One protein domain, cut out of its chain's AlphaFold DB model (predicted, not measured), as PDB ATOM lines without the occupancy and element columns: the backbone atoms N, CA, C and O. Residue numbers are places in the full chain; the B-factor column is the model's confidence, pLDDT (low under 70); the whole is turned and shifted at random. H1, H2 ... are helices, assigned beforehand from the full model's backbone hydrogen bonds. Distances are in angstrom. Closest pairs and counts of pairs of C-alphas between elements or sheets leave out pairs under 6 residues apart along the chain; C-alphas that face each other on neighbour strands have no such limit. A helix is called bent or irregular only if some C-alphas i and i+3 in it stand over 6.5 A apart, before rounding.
ATOM      1  N   GLU A  19      47.462   4.496 -40.990       97.12
ATOM      2  CA  GLU A  19      47.048   3.902 -42.263       97.12
ATOM      3  C   GLU A  19      45.539   4.067 -42.490       97.12
ATOM      4  O   GLU A  19      45.126   4.569 -43.533       97.12
ATOM      5  N   ILE A  20      44.718   3.777 -41.474       97.12
ATOM      6  CA  ILE A  20      43.262   3.970 -41.538       97.12
ATOM      7  C   ILE A  20      42.905   5.451 -41.663       97.12
ATOM      8  O   ILE A  20      42.049   5.819 -42.470       97.12
ATOM      9  N   LEU A  21      43.567   6.321 -40.895       96.06
ATOM     10  CA  LEU A  21      43.319   7.763 -40.959       96.06
ATOM     11  C   LEU A  21      43.633   8.339 -42.351       96.06
ATOM     12  O   LEU A  21      42.887   9.185 -42.850       96.06
ATOM     13  N   HIS A  22      44.708   7.873 -42.992       97.75
ATOM     14  CA  HIS A  22      45.040   8.239 -44.368       97.75
ATOM     15  C   HIS A  22      44.048   7.641 -45.368       97.75
ATOM     16  O   HIS A  22      43.509   8.386 -46.183       97.75
ATOM     17  N   GLY A  23      43.707   6.356 -45.241       97.44
ATOM     18  CA  GLY A  23      42.720   5.699 -46.098       97.44
ATOM     19  C   GLY A  23      41.350   6.386 -46.066       97.44
ATOM     20  O   GLY A  23      40.755   6.627 -47.114       97.44
ATOM     21  N   LEU A  24      40.868   6.796 -44.888       95.31
ATOM     22  CA  LEU A  24      39.624   7.565 -44.747       95.31
ATOM     23  C   LEU A  24      39.708   8.917 -45.472       95.31
ATOM     24  O   LEU A  24      38.763   9.321 -46.159       95.31
ATOM     25  N   ARG A  25      40.840   9.620 -45.337       95.94
ATOM     26  CA  ARG A  25      41.086  10.901 -46.018       95.94
ATOM     27  C   ARG A  25      41.125  10.725 -47.536       95.94
ATOM     28  O   ARG A  25      40.556  11.549 -48.249       95.94
ATOM     29  N   ASP A  26      41.777   9.674 -48.018       97.81
ATOM     30  CA  ASP A  26      41.937   9.383 -49.441       97.81
ATOM     31  C   ASP A  26      40.624   8.927 -50.075       97.81
ATOM     32  O   ASP A  26      40.269   9.437 -51.139       97.81
ATOM     33  N   LYS A  27      39.841   8.082 -49.386       95.88
ATOM     34  CA  LYS A  27      38.484   7.697 -49.813       95.88
ATOM     35  C   LYS A  27      37.590   8.928 -49.926       95.88
ATOM     36  O   LYS A  27      36.925   9.119 -50.940       95.88
ATOM     37  N   LYS A  28      37.598   9.805 -48.913       91.81
ATOM     38  CA  LYS A  28      36.803  11.048 -48.922       91.81
ATOM     39  C   LYS A  28      37.204  11.993 -50.060       91.81
ATOM     40  O   LYS A  28      36.350  12.700 -50.584       91.81
ATOM     41  N   ALA A  29      38.484  12.010 -50.427       96.06
ATOM     42  CA  ALA A  29      39.002  12.816 -51.527       96.06
ATOM     43  C   ALA A  29      38.882  12.140 -52.907       96.06
ATOM     44  O   ALA A  29      39.319  12.730 -53.892       96.06
ATOM     45  N   GLY A  30      38.343  10.917 -52.988       97.00
ATOM     46  CA  GLY A  30      38.241  10.153 -54.233       97.00
ATOM     47  C   GLY A  30      39.582   9.666 -54.794       97.00
ATOM     48  O   GLY A  30      39.641   9.291 -55.959       97.00
ATOM     49  N   ARG A  31      40.657   9.680 -53.991       98.31
ATOM     50  CA  ARG A  31      41.988   9.187 -54.392       98.31
ATOM     51  C   ARG A  31      42.080   7.666 -54.395       98.31
ATOM     52  O   ARG A  31      42.850   7.119 -55.172       98.31
ATOM     53  N   ILE A  32      41.308   7.018 -53.528       98.19
ATOM     54  CA  ILE A  32      41.113   5.570 -53.524       98.19
ATOM     55  C   ILE A  32      39.622   5.265 -53.591       98.19
ATOM     56  O   ILE A  32      38.790   6.017 -53.068       98.19
ATOM     57  N   ASN A  33      39.282   4.157 -54.231       97.38
ATOM     58  CA  ASN A  33      37.919   3.659 -54.289       97.38
ATOM     59  C   ASN A  33      37.551   2.873 -53.016       97.38
ATOM     60  O   ASN A  33      38.353   2.653 -52.106       97.38
ATOM     61  N   GLU A  34      36.290   2.450 -52.932       94.50
ATOM     62  CA  GLU A  34      35.780   1.717 -51.774       94.50
ATOM     63  C   GLU A  34      36.453   0.355 -51.566       94.50
ATOM     64  O   GLU A  34      36.720  -0.011 -50.425       94.50
ATOM     65  N   SER A  35      36.770  -0.368 -52.642       97.06
ATOM     66  CA  SER A  35      37.446  -1.667 -52.567       97.06
ATOM     67  C   SER A  35      38.863  -1.531 -52.006       97.06
ATOM     68  O   SER A  35      39.272  -2.299 -51.137       97.06
ATOM     69  N   GLU A  36      39.596  -0.505 -52.438       97.75
ATOM     70  CA  GLU A  36      40.933  -0.193 -51.925       97.75
ATOM     71  C   GLU A  36      40.896   0.172 -50.439       97.75
ATOM     72  O   GLU A  36      41.666  -0.380 -49.652       97.75
ATOM     73  N   PHE A  37      39.957   1.029 -50.027       97.62
ATOM     74  CA  PHE A  37      39.777   1.349 -48.612       97.62
ATOM     75  C   PHE A  37      39.381   0.122 -47.781       97.62
ATOM     76  O   PHE A  37      39.872  -0.048 -46.664       97.62
ATOM     77  N   ASN A  38      38.518  -0.747 -48.313       96.81
ATOM     78  CA  ASN A  38      38.079  -1.945 -47.604       96.81
ATOM     79  C   ASN A  38      39.250  -2.872 -47.280       96.81
ATOM     80  O   ASN A  38      39.291  -3.355 -46.158       96.81
ATOM     81  N   LYS A  39      40.240  -3.022 -48.168       97.56
ATOM     82  CA  LYS A  39      41.454  -3.810 -47.883       97.56
ATOM     83  C   LYS A  39      42.254  -3.252 -46.703       97.56
ATOM     84  O   LYS A  39      42.724  -4.016 -45.862       97.56
ATOM     85  N   ILE A  40      42.390  -1.926 -46.622       97.44
ATOM     86  CA  ILE A  40      43.075  -1.256 -45.505       97.44
ATOM     87  C   ILE A  40      42.307  -1.513 -44.202       97.44
ATOM     88  O   ILE A  40      42.890  -1.883 -43.183       97.44
ATOM     89  N   ALA A  41      40.985  -1.351 -44.238       97.00
ATOM     90  CA  ALA A  41      40.143  -1.557 -43.071       97.00
ATOM     91  C   ALA A  41      40.031  -3.031 -42.650       97.00
ATOM     92  O   ALA A  41      39.996  -3.294 -41.455       97.00
ATOM     93  N   ASP A  42      40.028  -3.982 -43.590       97.62
ATOM     94  CA  ASP A  42      40.053  -5.426 -43.314       97.62
ATOM     95  C   ASP A  42      41.261  -5.779 -42.453       97.62
ATOM     96  O   ASP A  42      41.117  -6.439 -41.427       97.62
ATOM     97  N   LYS A  43      42.440  -5.272 -42.826       97.12
ATOM     98  CA  LYS A  43      43.665  -5.476 -42.056       97.12
ATOM     99  C   LYS A  43      43.530  -4.949 -40.624       97.12
ATOM    100  O   LYS A  43      43.804  -5.686 -39.686       97.12
ATOM    101  N   ALA A  44      43.049  -3.717 -40.454       96.75
ATOM    102  CA  ALA A  44      42.877  -3.129 -39.125       96.75
ATOM    103  C   ALA A  44      41.830  -3.865 -38.271       96.75
ATOM    104  O   ALA A  44      42.010  -3.987 -37.062       96.75
ATOM    105  N   VAL A  45      40.754  -4.371 -38.885       97.56
ATOM    106  CA  VAL A  45      39.766  -5.216 -38.198       97.56
ATOM    107  C   VAL A  45      40.415  -6.516 -37.737       97.56
ATOM    108  O   VAL A  45      40.251  -6.889 -36.583       97.56
ATOM    109  N   ILE A  46      41.180  -7.189 -38.598       97.50
ATOM    110  CA  ILE A  46      41.857  -8.440 -38.235       97.50
ATOM    111  C   ILE A  46      42.845  -8.207 -37.085       97.50
ATOM    112  O   ILE A  46      42.874  -8.997 -36.148       97.50
ATOM    113  N   ASP A  47      43.621  -7.124 -37.122       95.69
ATOM    114  CA  ASP A  47      44.561  -6.796 -36.044       95.69
ATOM    115  C   ASP A  47      43.822  -6.502 -34.723       95.69
ATOM    116  O   ASP A  47      44.240  -6.957 -33.661       95.69
ATOM    117  N   CYS A  48      42.676  -5.817 -34.787       95.75
ATOM    118  CA  CYS A  48      41.791  -5.582 -33.644       95.75
ATOM    119  C   CYS A  48      41.230  -6.892 -33.066       95.75
ATOM    120  O   CYS A  48      41.189  -7.061 -31.848       95.75
ATOM    121  N   LEU A  49      40.792  -7.822 -33.918       96.50
ATOM    122  CA  LEU A  49      40.264  -9.122 -33.493       96.50
ATOM    123  C   LEU A  49      41.352  -9.986 -32.849       96.50
ATOM    124  O   LEU A  49      41.126 -10.502 -31.762       96.50
ATOM    125  N   ARG A  50      42.549 -10.056 -33.449       97.31
ATOM    126  CA  ARG A  50      43.691 -10.797 -32.884       97.31
ATOM    127  C   ARG A  50      44.047 -10.321 -31.483       97.31
ATOM    128  O   ARG A  50      44.197 -11.139 -30.590       97.31
ATOM    129  N   LEU A  51      44.123  -9.005 -31.274       96.12
ATOM    130  CA  LEU A  51      44.433  -8.451 -29.954       96.12
ATOM    131  C   LEU A  51      43.353  -8.765 -28.914       96.12
ATOM    132  O   LEU A  51      43.678  -8.930 -27.745       96.12
ATOM    133  N   GLN A  52      42.081  -8.836 -29.316       97.31
ATOM    134  CA  GLN A  52      40.993  -9.229 -28.416       97.31
ATOM    135  C   GLN A  52      41.027 -10.731 -28.101       97.31
ATOM    136  O   GLN A  52      40.807 -11.109 -26.956       97.31
ATOM    137  N   GLU A  53      41.348 -11.575 -29.081       97.00
ATOM    138  CA  GLU A  53      41.547 -13.015 -28.871       97.00
ATOM    139  C   GLU A  53      42.754 -13.291 -27.958       97.00
ATOM    140  O   GLU A  53      42.667 -14.120 -27.058       97.00
ATOM    141  N   GLU A  54      43.861 -12.562 -28.129       97.88
ATOM    142  CA  GLU A  54      45.072 -12.690 -27.300       97.88
ATOM    143  C   GLU A  54      44.833 -12.369 -25.816       97.88
ATOM    144  O   GLU A  54      45.535 -12.900 -24.956       97.88
ATOM    145  N   VAL A  55      43.856 -11.507 -25.511       96.69
ATOM    146  CA  VAL A  55      43.475 -11.144 -24.134       96.69
ATOM    147  C   VAL A  55      42.247 -11.905 -23.623       96.69
ATOM    148  O   VAL A  55      41.725 -11.546 -22.570       96.69
ATOM    149  N   ASP A  56      41.812 -12.941 -24.347       96.25
ATOM    150  CA  ASP A  56      40.720 -13.851 -23.971       96.25
ATOM    151  C   ASP A  56      39.369 -13.145 -23.750       96.25
ATOM    152  O   ASP A  56      38.661 -13.351 -22.767       96.25
ATOM    153  N   LEU A  57      39.027 -12.241 -24.669       96.75
ATOM    154  CA  LEU A  57      37.792 -11.465 -24.617       96.75
ATOM    155  C   LEU A  57      36.602 -12.310 -25.112       96.75
ATOM    156  O   LEU A  57      36.611 -12.788 -26.246       96.75
ATOM    157  N   ASP A  58      35.544 -12.447 -24.306       96.94
ATOM    158  CA  ASP A  58      34.432 -13.373 -24.601       96.94
ATOM    159  C   ASP A  58      33.619 -12.986 -25.845       96.94
ATOM    160  O   ASP A  58      33.114 -13.837 -26.583       96.94
ATOM    161  N   ILE A  59      33.440 -11.680 -26.060       96.31
ATOM    162  CA  ILE A  59      32.684 -11.134 -27.190       96.31
ATOM    163  C   ILE A  59      33.485 -10.010 -27.834       96.31
ATOM    164  O   ILE A  59      33.588  -8.910 -27.287       96.31
ATOM    165  N   VAL A  60      33.997 -10.272 -29.033       95.81
ATOM    166  CA  VAL A  60      34.856  -9.351 -29.785       95.81
ATOM    167  C   VAL A  60      34.072  -8.333 -30.621       95.81
ATOM    168  O   VAL A  60      32.921  -8.548 -31.004       95.81
ATOM    169  N   SER A  61      34.727  -7.221 -30.951       96.31
ATOM    170  CA  SER A  61      34.224  -6.167 -31.841       96.31
ATOM    171  C   SER A  61      35.184  -5.908 -33.005       96.31
ATOM    172  O   SER A  61      36.394  -6.090 -32.880       96.31
ATOM    173  N   ASP A  62      34.671  -5.413 -34.134       95.94
ATOM    174  CA  ASP A  62      35.491  -4.984 -35.278       95.94
ATOM    175  C   ASP A  62      36.225  -3.650 -35.032       95.94
ATOM    176  O   ASP A  62      36.946  -3.154 -35.903       95.94
ATOM    177  N   GLY A  63      36.005  -3.032 -33.868       96.00
ATOM    178  CA  GLY A  63      36.652  -1.792 -33.465       96.00
ATOM    179  C   GLY A  63      36.215  -0.568 -34.271       96.00
ATOM    180  O   GLY A  63      36.877   0.469 -34.201       96.00
ATOM    181  N   GLU A  64      35.140  -0.669 -35.062       95.56
ATOM    182  CA  GLU A  64      34.600   0.396 -35.916       95.56
ATOM    183  C   GLU A  64      35.619   1.026 -36.888       95.56
ATOM    184  O   GLU A  64      35.547   2.219 -37.226       95.56
ATOM    185  N   GLN A  65      36.578   0.225 -37.365       95.25
ATOM    186  CA  GLN A  65      37.705   0.709 -38.174       95.25
ATOM    187  C   GLN A  65      37.275   1.299 -39.530       95.25
ATOM    188  O   GLN A  65      37.959   2.158 -40.084       95.25
ATOM    189  N   ARG A  66      36.110   0.893 -40.053       92.88
ATOM    190  CA  ARG A  66      35.572   1.342 -41.355       92.88
ATOM    191  C   ARG A  66      34.803   2.659 -41.308       92.88
ATOM    192  O   ARG A  66      34.493   3.212 -42.363       92.88
ATOM    193  N   ARG A  67      34.419   3.124 -40.118       89.00
ATOM    194  CA  ARG A  67      33.542   4.292 -39.941       89.00
ATOM    195  C   ARG A  67      34.382   5.540 -39.692       89.00
ATOM    196  O   ARG A  67      35.400   5.476 -39.014       89.00
ATOM    197  N   ASP A  68      33.950   6.686 -40.211       85.62
ATOM    198  CA  ASP A  68      34.552   7.982 -39.888       85.62
ATOM    199  C   ASP A  68      34.036   8.486 -38.530       85.62
ATOM    200  O   ASP A  68      34.818   8.766 -37.619       85.62
ATOM    201  N   ASN A  69      32.714   8.542 -38.372       87.06
ATOM    202  CA  ASN A  69      32.014   8.768 -37.114       87.06
ATOM    203  C   ASN A  69      30.607   8.151 -37.168       87.06
ATOM    204  O   ASN A  69      30.054   7.917 -38.245       87.06
ATOM    205  N   PHE A  70      30.018   7.915 -35.998       85.94
ATOM    206  CA  PHE A  70      28.718   7.256 -35.878       85.94
ATOM    207  C   PHE A  70      27.589   7.999 -36.617       85.94
ATOM    208  O   PHE A  70      26.823   7.381 -37.352       85.94
ATOM    209  N   ILE A  71      27.516   9.330 -36.489       86.00
ATOM    210  CA  ILE A  71      26.427  10.133 -37.069       86.00
ATOM    211  C   ILE A  71      26.492  10.129 -38.599       86.00
ATOM    212  O   ILE A  71      25.488   9.839 -39.247       86.00
ATOM    213  N   SER A  72      27.661  10.416 -39.183       83.06
ATOM    214  CA  SER A  72      27.876  10.357 -40.637       83.06
ATOM    215  C   SER A  72      27.504   8.989 -41.195       83.06
ATOM    216  O   SER A  72      26.859   8.908 -42.240       83.06
ATOM    217  N   PHE A  73      27.901   7.920 -40.497       84.94
ATOM    218  CA  PHE A  73      27.623   6.553 -40.912       84.94
ATOM    219  C   PHE A  73      26.119   6.260 -40.927       84.94
ATOM    220  O   PHE A  73      25.607   5.802 -41.949       84.94
ATOM    221  N   VAL A  74      25.409   6.566 -39.836       86.19
ATOM    222  CA  VAL A  74      23.960   6.325 -39.723       86.19
ATOM    223  C   VAL A  74      23.186   7.182 -40.715       86.19
ATOM    224  O   VAL A  74      22.410   6.641 -41.499       86.19
ATOM    225  N   ALA A  75      23.439   8.496 -40.754       85.50
ATOM    226  CA  ALA A  75      22.827   9.382 -41.741       85.50
ATOM    227  C   ALA A  75      23.077   8.851 -43.157       85.50
ATOM    228  O   ALA A  75      22.174   8.829 -43.988       85.50
ATOM    229  N   GLY A  76      24.289   8.339 -43.393       80.88
ATOM    230  CA  GLY A  76      24.740   7.681 -44.609       80.88
ATOM    231  C   GLY A  76      23.840   6.573 -45.157       80.88
ATOM    232  O   GLY A  76      23.862   6.315 -46.361       80.88
ATOM    233  N   LYS A  77      23.070   5.922 -44.289       82.00
ATOM    234  CA  LYS A  77      22.218   4.771 -44.602       82.00
ATOM    235  C   LYS A  77      20.730   5.113 -44.668       82.00
ATOM    236  O   LYS A  77      19.941   4.237 -44.995       82.00
ATOM    237  N   LEU A  78      20.352   6.354 -44.368       83.75
ATOM    238  CA  LEU A  78      18.971   6.818 -44.441       83.75
ATOM    239  C   LEU A  78      18.702   7.465 -45.808       83.75
ATOM    240  O   LEU A  78      19.517   8.245 -46.309       83.75
ATOM    241  N   ASP A  79      17.540   7.168 -46.390       65.62
ATOM    242  CA  ASP A  79      17.165   7.603 -47.745       65.62
ATOM    243  C   ASP A  79      16.810   9.099 -47.848       65.62
ATOM    244  O   ASP A  79      16.803   9.664 -48.939       65.62
ATOM    245  N   ASN A  80      16.591   9.794 -46.725       58.41
ATOM    246  CA  ASN A  80      16.155  11.199 -46.700       58.41
ATOM    247  C   ASN A  80      17.296  12.210 -46.440       58.41
ATOM    248  O   ASN A  80      17.173  13.122 -45.622       58.41
ATOM    249  N   ARG A  81      18.458  12.037 -47.081       53.34
ATOM    250  CA  ARG A  81      19.630  12.893 -46.823       53.34
ATOM    251  C   ARG A  81      19.618  14.202 -47.615       53.34
ATOM    252  O   ARG A  81      19.944  14.221 -48.801       53.34
TER     253      ARG A  81
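This is residues 19 to 81 of the 106 residues of the protein "Meth_synt_2 domain-containing protein" of Bacillus sp. (UniProt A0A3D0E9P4). A lopsided helical hairpin, in which the short H1 packs beside the first part of the long H2, is followed by a stretch without named elements that folds back along H2. From there residues 69 to 81, with the small helix H3 among them, stick out as a free tail. The printed part has 63 residues with three named helices, in the order H1, H2, H3 along the chain, and no named strand; the class is all helix. The whole is loose, with a radius of gyration of the C-alphas of 13.7 A, and only just elongated, its C-alphas spanning 40 by 26 by 16 A.

H1, residues 19 to 28, comes first, and H2, residues 34 to 54, follows after a tight link of 5 residues. H1 and H2 touch, with 9 pairs of C-alphas within 8 A. Their closest C-alphas are those of Gly 23 and Phe 37, 5.8 A apart. Their lines stand at a shallow tilt of 29 degrees and they run opposite ways, as a helical hairpin. Their centres are 14.0 A apart. H3, residues 70 to 75, touches no helix: H1 and H3 are apart, and H2 and H3 are apart. In H1, H2 and H3 every O i to N i+4 pair is within hydrogen-bond range.

H1 runs from Glu 19, with its C-alpha at (47.048, 3.902, -42.263), to Lys 28, 14.2 A from first to last C-alpha. H2, the longest helix with 21 residues, runs from Glu 34 to Glu 54, whose C-alpha is at (45.072, -12.690, -27.300); it measures 29.9 A from first to last C-alpha. Residues 55 to 69 hold no named element, and their C-alphas lie 1 to 23 A from the mean of the C-alphas. H3 runs from Phe 70 to Ala 75, 8.6 A from first to last C-alpha, and ends with C-alpha 75 at (22.827, 9.382, -41.741). No helix is bent or irregular.

The two C-alphas farthest apart are those of Glu 54 and Asn 80, at 42.2 A, and the first and last printed C-alphas, Glu 19 and Arg 81, are 29.2 A apart. Residues 69 to 81, of which 70 to 75 belong to H3, stand free. Without them the body has 50 residues, spans 39 by 16 by 14 A and has a radius of gyration of 12.3 A. The link from H2 to H3, 15 residues, is long. The printed part has no cut. The mean pLDDT of the printed part is 92.6, and residues 79 to 81 are under 70; H3 has a mean of 85.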